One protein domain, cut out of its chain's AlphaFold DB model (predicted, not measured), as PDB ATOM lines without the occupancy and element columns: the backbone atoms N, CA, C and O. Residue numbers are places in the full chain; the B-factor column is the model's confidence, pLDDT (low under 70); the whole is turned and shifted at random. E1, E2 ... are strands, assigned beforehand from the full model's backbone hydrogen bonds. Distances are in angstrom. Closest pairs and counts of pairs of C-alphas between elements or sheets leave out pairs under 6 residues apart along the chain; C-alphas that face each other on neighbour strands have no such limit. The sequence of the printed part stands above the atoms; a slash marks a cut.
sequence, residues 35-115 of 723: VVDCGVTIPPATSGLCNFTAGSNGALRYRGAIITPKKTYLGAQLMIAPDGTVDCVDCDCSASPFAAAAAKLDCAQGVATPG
ATOM      1  N   VAL A  35     -33.784  47.528  34.703       85.25
ATOM      2  CA  VAL A  35     -35.219  47.320  34.488       85.25
ATOM      3  C   VAL A  35     -35.452  45.851  34.141       85.25
ATOM      4  O   VAL A  35     -34.901  45.332  33.171       85.25
ATOM      5  N   VAL A  36     -36.277  45.170  34.934       92.25
ATOM      6  CA  VAL A  36     -36.696  43.784  34.701       92.25
ATOM      7  C   VAL A  36     -38.172  43.774  34.332       92.25
ATOM      8  O   VAL A  36     -39.036  43.917  35.195       92.25
ATOM      9  N   ASP A  37     -38.472  43.581  33.050       91.94
ATOM     10  CA  ASP A  37     -39.840  43.331  32.597       91.94
ATOM     11  C   ASP A  37     -40.178  41.843  32.739       91.94
ATOM     12  O   ASP A  37     -39.568  40.978  32.107       91.94
ATOM     13  N   CYS A  38     -41.161  41.539  33.584       95.31
ATOM     14  CA  CYS A  38     -41.596  40.172  33.839       95.31
ATOM     15  C   CYS A  38     -42.472  39.587  32.719       95.31
ATOM     16  O   CYS A  38     -42.836  38.412  32.788       95.31
ATOM     17  N   GLY A  39     -42.844  40.376  31.703       92.19
ATOM     18  CA  GLY A  39     -43.660  39.927  30.573       92.19
ATOM     19  C   GLY A  39     -45.097  39.565  30.964       92.19
ATOM     20  O   GLY A  39     -45.756  38.790  30.268       92.19
ATOM     21  N   VAL A  40     -45.586  40.091  32.091       89.31
ATOM     22  CA  VAL A  40     -46.920  39.801  32.632       89.31
ATOM     23  C   VAL A  40     -47.817  41.025  32.496       89.31
ATOM     24  O   VAL A  40     -47.556  42.075  33.075       89.31
ATOM     25  N   THR A  41     -48.939  40.871  31.794       90.31
ATOM     26  CA  THR A  41     -49.992  41.892  31.761       90.31
ATOM     27  C   THR A  41     -50.944  41.713  32.939       90.31
ATOM     28  O   THR A  41     -51.596  40.676  33.082       90.31
ATOM     29  N   ILE A  42     -51.058  42.742  33.774       94.31
ATOM     30  CA  ILE A  42     -52.004  42.783  34.889       94.31
ATOM     31  C   ILE A  42     -53.312  43.413  34.386       94.31
ATOM     32  O   ILE A  42     -53.271  44.509  33.826       94.31
ATOM     33  N   PRO A  43     -54.479  42.768  34.562       92.44
ATOM     34  CA  PRO A  43     -55.753  43.371  34.186       92.44
ATOM     35  C   PRO A  43     -56.015  44.668  34.969       92.44
ATOM     36  O   PRO A  43     -55.819  44.672  36.189       92.44
ATOM     37  N   PRO A  44     -56.501  45.743  34.319       92.31
ATOM     38  CA  PRO A  44     -56.917  46.955  35.015       92.31
ATOM     39  C   PRO A  44     -57.951  46.676  36.112       92.31
ATOM     40  O   PRO A  44     -58.769  45.751  36.012       92.31
ATOM     41  N   ALA A  45     -57.922  47.488  37.166       93.06
ATOM     42  CA  ALA A  45     -58.890  47.382  38.246       93.06
ATOM     43  C   ALA A  45     -60.300  47.769  37.779       93.06
ATOM     44  O   ALA A  45     -60.482  48.662  36.956       93.06
ATOM     45  N   THR A  46     -61.315  47.092  38.320       87.56
ATOM     46  CA  THR A  46     -62.728  47.417  38.026       87.56
ATOM     47  C   THR A  46     -63.152  48.761  38.623       87.56
ATOM     48  O   THR A  46     -64.027  49.434  38.082       87.56
ATOM     49  N   SER A  47     -62.514  49.159  39.724       89.00
ATOM     50  CA  SER A  47     -62.652  50.460  40.373       89.00
ATOM     51  C   SER A  47     -61.391  50.776  41.174       89.00
ATOM     52  O   SER A  47     -60.871  49.885  41.848       89.00
ATOM     53  N   GLY A  48     -60.945  52.033  41.172       91.38
ATOM     54  CA  GLY A  48     -59.722  52.439  41.872       91.38
ATOM     55  C   GLY A  48     -58.453  51.886  41.214       91.38
ATOM     56  O   GLY A  48     -58.463  51.561  40.030       91.38
ATOM     57  N   LEU A  49     -57.363  51.795  41.983       95.94
ATOM     58  CA  LEU A  49     -56.042  51.393  41.476       95.94
ATOM     59  C   LEU A  49     -55.846  49.868  41.397       95.94
ATOM     60  O   LEU A  49     -55.143  49.377  40.513       95.94
ATOM     61  N   CYS A  50     -56.448  49.116  42.323       97.25
ATOM     62  CA  CYS A  50     -56.136  47.702  42.525       97.25
ATOM     63  C   CYS A  50     -57.385  46.831  42.669       97.25
ATOM     64  O   CYS A  50     -58.354  47.214  43.325       97.25
ATOM     65  N   ASN A  51     -57.323  45.607  42.140       96.75
ATOM     66  CA  ASN A  51     -58.284  44.552  42.451       96.75
ATOM     67  C   ASN A  51     -57.806  43.771  43.682       96.75
ATOM     68  O   ASN A  51     -56.700  43.226  43.692       96.75
ATOM     69  N   PHE A  52     -58.661  43.676  44.699       96.88
ATOM     70  CA  PHE A  52     -58.396  42.887  45.898       96.88
ATOM     71  C   PHE A  52     -59.100  41.527  45.848       96.88
ATOM     72  O   PHE A  52     -60.271  41.429  45.487       96.88
ATOM     73  N   THR A  53     -58.400  40.474  46.266       97.25
ATOM     74  CA  THR A  53     -58.979  39.156  46.556       97.25
ATOM     75  C   THR A  53     -58.574  38.729  47.960       97.25
ATOM     76  O   THR A  53     -57.385  38.689  48.275       97.25
ATOM     77  N   ALA A  54     -59.555  38.375  48.791       96.94
ATOM     78  CA  ALA A  54     -59.301  37.935  50.158       96.94
ATOM     79  C   ALA A  54     -58.459  36.648  50.202       96.94
ATOM     80  O   ALA A  54     -58.658  35.729  49.406       96.94
ATOM     81  N   GLY A  55     -57.534  36.597  51.159       96.69
ATOM     82  CA  GLY A  55     -56.768  35.405  51.521       96.69
ATOM     83  C   GLY A  55     -57.261  34.787  52.825       96.69
ATOM     84  O   GLY A  55     -58.225  35.261  53.425       96.69
ATOM     85  N   SER A  56     -56.580  33.739  53.287       96.56
ATOM     86  CA  SER A  56     -56.946  33.008  54.508       96.56
ATOM     87  C   SER A  56     -55.786  32.727  55.466       96.56
ATOM     88  O   SER A  56     -56.020  32.139  56.518       96.56
ATOM     89  N   ASN A  57     -54.548  33.101  55.128       96.06
ATOM     90  CA  ASN A  57     -53.366  32.847  55.968       96.06
ATOM     91  C   ASN A  57     -52.705  34.115  56.535       96.06
ATOM     92  O   ASN A  57     -51.671  34.001  57.183       96.06
ATOM     93  N   GLY A  58     -53.270  35.301  56.287       95.56
ATOM     94  CA  GLY A  58     -52.717  36.583  56.742       95.56
ATOM     95  C   GLY A  58     -51.555  37.131  55.903       95.56
ATOM     96  O   GLY A  58     -51.113  38.241  56.164       95.56
ATOM     97  N   ALA A  59     -51.086  36.400  54.889       98.25
ATOM     98  CA  ALA A  59     -50.099  36.904  53.937       98.25
ATOM     99  C   ALA A  59     -50.761  37.779  52.864       98.25
ATOM    100  O   ALA A  59     -51.944  37.606  52.548       98.25
ATOM    101  N   LEU A  60     -49.982  38.672  52.254       98.62
ATOM    102  CA  LEU A  60     -50.425  39.552  51.174       98.62
ATOM    103  C   LEU A  60     -49.464  39.462  49.990       98.62
ATOM    104  O   LEU A  60     -48.258  39.613  50.137       98.62
ATOM    105  N   ARG A  61     -50.018  39.273  48.797       98.44
ATOM    106  CA  ARG A  61     -49.297  39.327  47.532       98.44
ATOM    107  C   ARG A  61     -49.713  40.569  46.759       98.44
ATOM    108  O   ARG A  61     -50.841  40.630  46.266       98.44
ATOM    109  N   TYR A  62     -48.793  41.508  46.600       98.56
ATOM    110  CA  TYR A  62     -48.923  42.619  45.664       98.56
ATOM    111  C   TYR A  62     -48.432  42.207  44.269       98.56
ATOM    112  O   TYR A  62     -47.504  41.403  44.148       98.56
ATOM    113  N   ARG A  63     -49.051  42.748  43.214       98.12
ATOM    114  CA  ARG A  63     -48.568  42.659  41.831       98.12
ATOM    115  C   ARG A  63     -48.689  44.014  41.139       98.12
ATOM    116  O   ARG A  63     -49.779  44.580  41.122       98.12
ATOM    117  N   GLY A  64     -47.602  44.480  40.535       97.25
ATOM    118  CA  GLY A  64     -47.492  45.789  39.886       97.25
ATOM    119  C   GLY A  64     -46.036  46.098  39.537       97.25
ATOM    120  O   GLY A  64     -45.217  45.179  39.464       97.25
ATOM    121  N   ALA A  65     -45.700  47.372  39.335       97.38
ATOM    122  CA  ALA A  65     -44.299  47.783  39.323       97.38
ATOM    123  C   ALA A  65     -43.745  47.787  40.758       97.38
ATOM    124  O   ALA A  65     -44.480  48.105  41.698       97.38
ATOM    125  N   ILE A  66     -42.477  47.413  40.932       97.75
ATOM    126  CA  ILE A  66     -41.782  47.392  42.228       97.75
ATOM    127  C   ILE A  66     -40.401  48.009  42.035       97.75
ATOM    128  O   ILE A  66     -39.637  47.544  41.190       97.75
ATOM    129  N   ILE A  67     -40.082  49.027  42.826       95.88
ATOM    130  CA  ILE A  67     -38.774  49.679  42.814       95.88
ATOM    131  C   ILE A  67     -37.971  49.191  44.020       95.88
ATOM    132  O   ILE A  67     -38.449  49.232  45.157       95.88
ATOM    133  N   THR A  68     -36.747  48.738  43.764       89.69
ATOM    134  CA  THR A  68     -35.725  48.463  44.780       89.69
ATOM    135  C   THR A  68     -34.438  49.215  44.423       89.69
ATOM    136  O   THR A  68     -34.267  49.542  43.249       89.69
ATOM    137  N   PRO A  69     -33.495  49.418  45.367       80.06
ATOM    138  CA  PRO A  69     -32.206  50.093  45.120       80.06
ATOM    139  C   PRO A  69     -31.241  49.356  44.169       80.06
ATOM    140  O   PRO A  69     -30.042  49.605  44.171       80.06
ATOM    141  N   LYS A  70     -31.712  48.311  43.482       75.75
ATOM    142  CA  LYS A  70     -30.901  47.477  42.582       75.75
ATOM    143  C   LYS A  70     -31.613  47.152  41.285       75.75
ATOM    144  O   LYS A  70     -30.956  46.758  40.322       75.75
ATOM    145  N   LYS A  71     -32.950  47.157  41.283       87.38
ATOM    146  CA  LYS A  71     -33.781  46.754  40.146       87.38
ATOM    147  C   LYS A  71     -35.131  47.454  40.198       87.38
ATOM    148  O   LYS A  71     -35.792  47.496  41.234       87.38
ATOM    149  N   THR A  72     -35.588  47.885  39.029       91.94
ATOM    150  CA  THR A  72     -36.986  48.266  38.829       91.94
ATOM    151  C   THR A  72     -37.684  47.127  38.112       91.94
ATOM    152  O   THR A  72     -37.368  46.811  36.968       91.94
ATOM    153  N   TYR A  73     -38.636  46.489  38.778       94.62
ATOM    154  CA  TYR A  73     -39.406  45.402  38.197       94.62
ATOM    155  C   TYR A  73     -40.727  45.912  37.621       94.62
ATOM    156  O   TYR A  73     -41.471  46.617  38.304       94.62
ATOM    157  N   LEU A  74     -41.068  45.490  36.403       94.38
ATOM    158  CA  LEU A  74     -42.363  45.746  35.771       94.38
ATOM    159  C   LEU A  74     -43.204  44.463  35.777       94.38
ATOM    160  O   LEU A  74     -42.781  43.423  35.276       94.38
ATOM    161  N   GLY A  75     -44.404  44.527  36.362       94.19
ATOM    162  CA  GLY A  75     -45.326  43.386  36.427       94.19
ATOM    163  C   GLY A  75     -44.929  42.282  37.422       94.19
ATOM    164  O   GLY A  75     -45.430  41.160  37.320       94.19
ATOM    165  N   ALA A  76     -44.045  42.583  38.375       96.25
ATOM    166  CA  ALA A  76     -43.544  41.642  39.376       96.25
ATOM    167  C   ALA A  76     -44.496  41.449  40.563       96.25
ATOM    168  O   ALA A  76     -45.585  42.024  40.636       96.25
ATOM    169  N   GLN A  77     -44.083  40.586  41.489       98.06
ATOM    170  CA  GLN A  77     -44.805  40.218  42.696       98.06
ATOM    171  C   GLN A  77     -43.975  40.540  43.940       98.06
ATOM    172  O   GLN A  77     -42.787  40.237  43.999       98.06
ATOM    173  N   LEU A  78     -44.638  41.095  44.952       98.44
ATOM    174  CA  LEU A  78     -44.124  41.227  46.315       98.44
ATOM    175  C   LEU A  78     -44.985  40.343  47.219       98.44
ATOM    176  O   LEU A  78     -46.206  40.504  47.257       98.44
ATOM    177  N   MET A  79     -44.360  39.413  47.936       98.62
ATOM    178  CA  MET A  79     -45.007  38.575  48.941       98.62
ATOM    179  C   MET A  79     -44.638  39.057  50.340       98.62
ATOM    180  O   MET A  79     -43.466  39.059  50.711       98.62
ATOM    181  N   ILE A  80     -45.653  39.409  51.119       98.75
ATOM    182  CA  ILE A  80     -45.550  39.789  52.525       98.75
ATOM    183  C   ILE A  80     -46.062  38.620  53.363       98.75
ATOM    184  O   ILE A  80     -47.202  38.173  53.193       98.75
ATOM    185  N   ALA A  81     -45.212  38.116  54.249       98.38
ATOM    186  CA  ALA A  81     -45.532  37.037  55.167       98.38
ATOM    187  C   ALA A  81     -46.464  37.513  56.303       98.38
ATOM    188  O   ALA A  81     -46.536  38.709  56.594       98.38
ATOM    189  N   PRO A  82     -47.167  36.593  56.994       97.81
ATOM    190  CA  PRO A  82     -48.085  36.953  58.080       97.81
ATOM    191  C   PRO A  82     -47.417  37.624  59.289       97.81
ATOM    192  O   PRO A  82     -48.105  38.221  60.111       97.81
ATOM    193  N   ASP A  83     -46.095  37.503  59.424       96.56
ATOM    194  CA  ASP A  83     -45.304  38.158  60.471       96.56
ATOM    195  C   ASP A  83     -44.883  39.595  60.108       96.56
ATOM    196  O   ASP A  83     -44.183  40.244  60.884       96.56
ATOM    197  N   GLY A  84     -45.315  40.099  58.947       96.88
ATOM    198  CA  GLY A  84     -45.023  41.452  58.494       96.88
ATOM    199  C   GLY A  84     -43.652  41.616  57.841       96.88
ATOM    200  O   GLY A  84     -43.193  42.750  57.696       96.88
ATOM    201  N   THR A  85     -42.993  40.522  57.452       98.00
ATOM    202  CA  THR A  85     -41.731  40.547  56.696       98.00
ATOM    203  C   THR A  85     -41.939  40.288  55.204       98.00
ATOM    204  O   THR A  85     -42.939  39.708  54.777       98.00
ATOM    205  N   VAL A  86     -40.994  40.738  54.383       98.44
ATOM    206  CA  VAL A  86     -40.943  40.425  52.952       98.44
ATOM    207  C   VAL A  86     -40.426  38.994  52.773       98.44
ATOM    208  O   VAL A  86     -39.332  38.661  53.217       98.44
ATOM    209  N   ASP A  87     -41.181  38.136  52.091       98.44
ATOM    210  CA  ASP A  87     -40.784  36.749  51.793       98.44
ATOM    211  C   ASP A  87     -40.177  36.605  50.384       98.44
ATOM    212  O   ASP A  87     -39.284  35.781  50.151       98.44
ATOM    213  N   CYS A  88     -40.650  37.418  49.434       97.88
ATOM    214  CA  CYS A  88     -40.225  37.377  48.037       97.88
ATOM    215  C   CYS A  88     -40.504  38.703  47.311       97.88
ATOM    216  O   CYS A  88     -41.581  39.274  47.478       97.88
ATOM    217  N   VAL A  89     -39.557  39.137  46.472       97.06
ATOM    218  CA  VAL A  89     -39.716  40.187  45.453       97.06
ATOM    219  C   VAL A  89     -39.114  39.658  44.157       97.06
ATOM    220  O   VAL A  89     -37.898  39.539  44.044       97.06
ATOM    221  N   ASP A  90     -39.960  39.266  43.208       96.12
ATOM    222  CA  ASP A  90     -39.513  38.707  41.928       96.12
ATOM    223  C   ASP A  90     -40.662  38.703  40.904       96.12
ATOM    224  O   ASP A  90     -41.822  38.961  41.235       96.12
ATOM    225  N   CYS A  91     -40.373  38.346  39.655       96.88
ATOM    226  CA  CYS A  91     -41.390  38.094  38.637       96.88
ATOM    227  C   CYS A  91     -42.364  36.976  39.038       96.88
ATOM    228  O   CYS A  91     -43.551  37.026  38.691       96.88
ATOM    229  N   ASP A  92     -41.893  35.994  39.813       96.00
ATOM    230  CA  ASP A  92     -42.730  34.927  40.350       96.00
ATOM    231  C   ASP A  92     -42.412  34.587  41.811       96.00
ATOM    232  O   ASP A  92     -41.347  34.073  42.140       96.00
ATOM    233  N   CYS A  93     -43.401  34.796  42.684       97.38
ATOM    234  CA  CYS A  93     -43.347  34.409  44.092       97.38
ATOM    235  C   CYS A  93     -44.166  33.143  44.399       97.38
ATOM    236  O   CYS A  93     -44.501  32.891  45.557       97.38
ATOM    237  N   SER A  94     -44.502  32.329  43.391       95.94
ATOM    238  CA  SER A  94     -45.269  31.084  43.560       95.94
ATOM    239  C   SER A  94     -44.589  30.052  44.469       95.94
ATOM    240  O   SER A  94     -45.278  29.253  45.103       95.94
ATOM    241  N   ALA A  95     -43.257  30.101  44.577       96.75
ATOM    242  CA  ALA A  95     -42.467  29.251  45.468       96.75
ATOM    243  C   ALA A  95     -42.582  29.633  46.955       96.75
ATOM    244  O   ALA A  95     -42.150  28.864  47.815       96.75
ATOM    245  N   SER A  96     -43.154  30.801  47.270       97.50
ATOM    246  CA  SER A  96     -43.415  31.198  48.651       97.50
ATOM    247  C   SER A  96     -44.348  30.190  49.336       97.50
ATOM    248  O   SER A  96     -45.400  29.854  48.776       97.50
ATOM    249  N   PRO A  97     -44.061  29.768  50.582       97.38
ATOM    250  CA  PRO A  97     -44.960  28.892  51.335       97.38
ATOM    251  C   PRO A  97     -46.328  29.539  51.609       97.38
ATOM    252  O   PRO A  97     -47.296  28.842  51.916       97.38
ATOM    253  N   PHE A  98     -46.432  30.865  51.478       97.56
ATOM    254  CA  PHE A  98     -47.654  31.615  51.741       97.56
ATOM    255  C   PHE A  98     -48.530  31.828  50.496       97.56
ATOM    256  O   PHE A  98     -49.708  32.165  50.641       97.56
ATOM    257  N   ALA A  99     -48.004  31.601  49.286       96.69
ATOM    258  CA  ALA A  99     -48.620  32.049  48.033       96.69
ATOM    259  C   ALA A  99     -50.038  31.514  47.782       96.69
ATOM    260  O   ALA A  99     -50.893  32.239  47.271       96.69
ATOM    261  N   ALA A 100     -50.304  30.255  48.143       96.12
ATOM    262  CA  ALA A 100     -51.572  29.594  47.833       96.12
ATOM    263  C   ALA A 100     -52.784  30.232  48.537       96.12
ATOM    264  O   ALA A 100     -53.881  30.243  47.978       96.12
ATOM    265  N   ALA A 101     -52.582  30.759  49.747       97.31
ATOM    266  CA  ALA A 101     -53.636  31.287  50.613       97.31
ATOM    267  C   ALA A 101     -53.487  32.788  50.919       97.31
ATOM    268  O   ALA A 101     -54.287  33.328  51.685       97.31
ATOM    269  N   ALA A 102     -52.490  33.456  50.327       98.25
ATOM    270  CA  ALA A 102     -52.278  34.889  50.479       98.25
ATOM    271  C   ALA A 102     -53.449  35.692  49.898       98.25
ATOM    272  O   ALA A 102     -54.012  35.347  48.851       98.25
ATOM    273  N   ALA A 103     -53.776  36.803  50.557       98.38
ATOM    274  CA  ALA A 103     -54.590  37.843  49.953       98.38
ATOM    275  C   ALA A 103     -53.862  38.385  48.720       98.38
ATOM    276  O   ALA A 103     -52.632  38.369  48.654       98.38
ATOM    277  N   LYS A 104     -54.605  38.839  47.714       97.88
ATOM    278  CA  LYS A 104     -54.036  39.309  46.449       97.88
ATOM    279  C   LYS A 104     -54.447  40.747  46.212       97.88
ATOM    280  O   LYS A 104     -55.624  41.074  46.344       97.88
ATOM    281  N   LEU A 105     -53.478  41.559  45.827       97.75
ATOM    282  CA  LEU A 105     -53.647  42.954  45.464       97.75
ATOM    283  C   LEU A 105     -52.982  43.171  44.101       97.75
ATOM    284  O   LEU A 105     -51.766  43.316  44.011       97.75
ATOM    285  N   ASP A 106     -53.777  43.111  43.033       97.81
ATOM    286  CA  ASP A 106     -53.299  43.275  41.658       97.81
ATOM    287  C   ASP A 106     -53.550  44.723  41.197       97.81
ATOM    288  O   ASP A 106     -54.704  45.133  41.045       97.81
ATOM    289  N   CYS A 107     -52.479  45.491  40.983       97.50
ATOM    290  CA  CYS A 107     -52.498  46.918  40.655       97.50
ATOM    291  C   CYS A 107     -51.790  47.154  39.314       97.50
ATOM    292  O   CYS A 107     -50.571  47.304  39.262       97.50
ATOM    293  N   ALA A 108     -52.537  47.189  38.206       95.62
ATOM    294  CA  ALA A 108     -51.938  47.270  36.868       95.62
ATOM    295  C   ALA A 108     -51.091  48.531  36.635       95.62
ATOM    296  O   ALA A 108     -50.127  48.489  35.879       95.62
ATOM    297  N   GLN A 109     -51.451  49.632  37.298       95.31
ATOM    298  CA  GLN A 109     -50.743  50.915  37.246       95.31
ATOM    299  C   GLN A 109     -50.202  51.321  38.626       95.31
ATOM    300  O   GLN A 109     -49.910  52.489  38.861       95.31
ATOM    301  N   GLY A 110     -50.119  50.370  39.562       97.50
ATOM    302  CA  GLY A 110     -49.524  50.606  40.871       97.50
ATOM    303  C   GLY A 110     -48.004  50.511  40.810       97.50
ATOM    304  O   GLY A 110     -47.455  49.664  40.095       97.50
ATOM    305  N   VAL A 111     -47.337  51.345  41.602       98.25
ATOM    306  CA  VAL A 111     -45.893  51.274  41.847       98.25
ATOM    307  C   VAL A 111     -45.682  51.037  43.336       98.25
ATOM    308  O   VAL A 111     -46.257  51.757  44.141       98.25
ATOM    309  N   ALA A 112     -44.894  50.034  43.716       98.50
ATOM    310  CA  ALA A 112     -44.547  49.768  45.108       98.50
ATOM    311  C   ALA A 112     -43.094  50.157  45.401       98.50
ATOM    312  O   ALA A 112     -42.195  49.816  44.632       98.50
ATOM    313  N   THR A 113     -42.872  50.818  46.533       98.44
ATOM    314  CA  THR A 113     -41.548  51.193  47.057       98.44
ATOM    315  C   THR A 113     -41.423  50.768  48.521       98.44
ATOM    316  O   THR A 113     -42.447  50.499  49.167       98.44
ATOM    317  N   PRO A 114     -40.205  50.750  49.092       98.19
ATOM    318  CA  PRO A 114     -40.057  50.818  50.541       98.19
ATOM    319  C   PRO A 114     -40.829  52.017  51.118       98.19
ATOM    320  O   PRO A 114     -41.034  53.024  50.432       98.19
ATOM    321  N   GLY A 115     -41.241  51.901  52.381       98.19
ATOM    322  CA  GLY A 115     -41.666  53.035  53.204       98.19
ATOM    323  C   GLY A 115     -40.630  54.155  53.173       98.19
ATOM    324  O   GLY A 115     -39.437  53.869  53.296       98.19
TER     325      GLY A 115
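AT A GLANCE: This is residues 35 to 115 of the 723 residues of the protein "Amidohydrolase family protein" of Holophagales bacterium (UniProt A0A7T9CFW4). One strongly twisted sheet folds over where its three long strands, E3, E4 and E6, bend sharply; the short strands E1, E2 and E5 edge it. The printed part has 81 residues, six named strands, E1 to E6 along the chain, and no named helix: all strand, one branched, mixed sheet. It is compact, radius of gyration of the C-alphas 11.9 A, spans 31 by 31 by 24 A.

HOW THE PARTS SIT: Within hydrogen-bond range, N 36 of E1, residues 35 to 37, is 2.8 A from O 72 of its parallel neighbour E4, residues 71 to 80. E2, residues 51 to 53, is antiparallel to E6, residues 103 to 114; N 53 and O 104 are 2.8 A apart. E3, residues 60 to 68, has parallel E6 on one side, N 61 to O 103 2.8 A, and E4 on the other, N 62 to O 78 2.9 A. E5, residues 86 to 90, is beside E4, N 79 to O 88 2.8 A. E3, E4 and E5 form a meander, each antiparallel to the one before, in two hairpins.

IN THESE COORDINATES: E1 begins at C-alpha 35, (-35.219, 47.320, 34.488); E6, 19.5 A long, bends by 114 degrees at residue 109 and ends at C-alpha 114, (-40.057, 50.818, 50.541).

THE WHOLE: The printed part has no cut. The links E1 to E2 and E5 to E6 are long. No printed residue is under 70 in pLDDT.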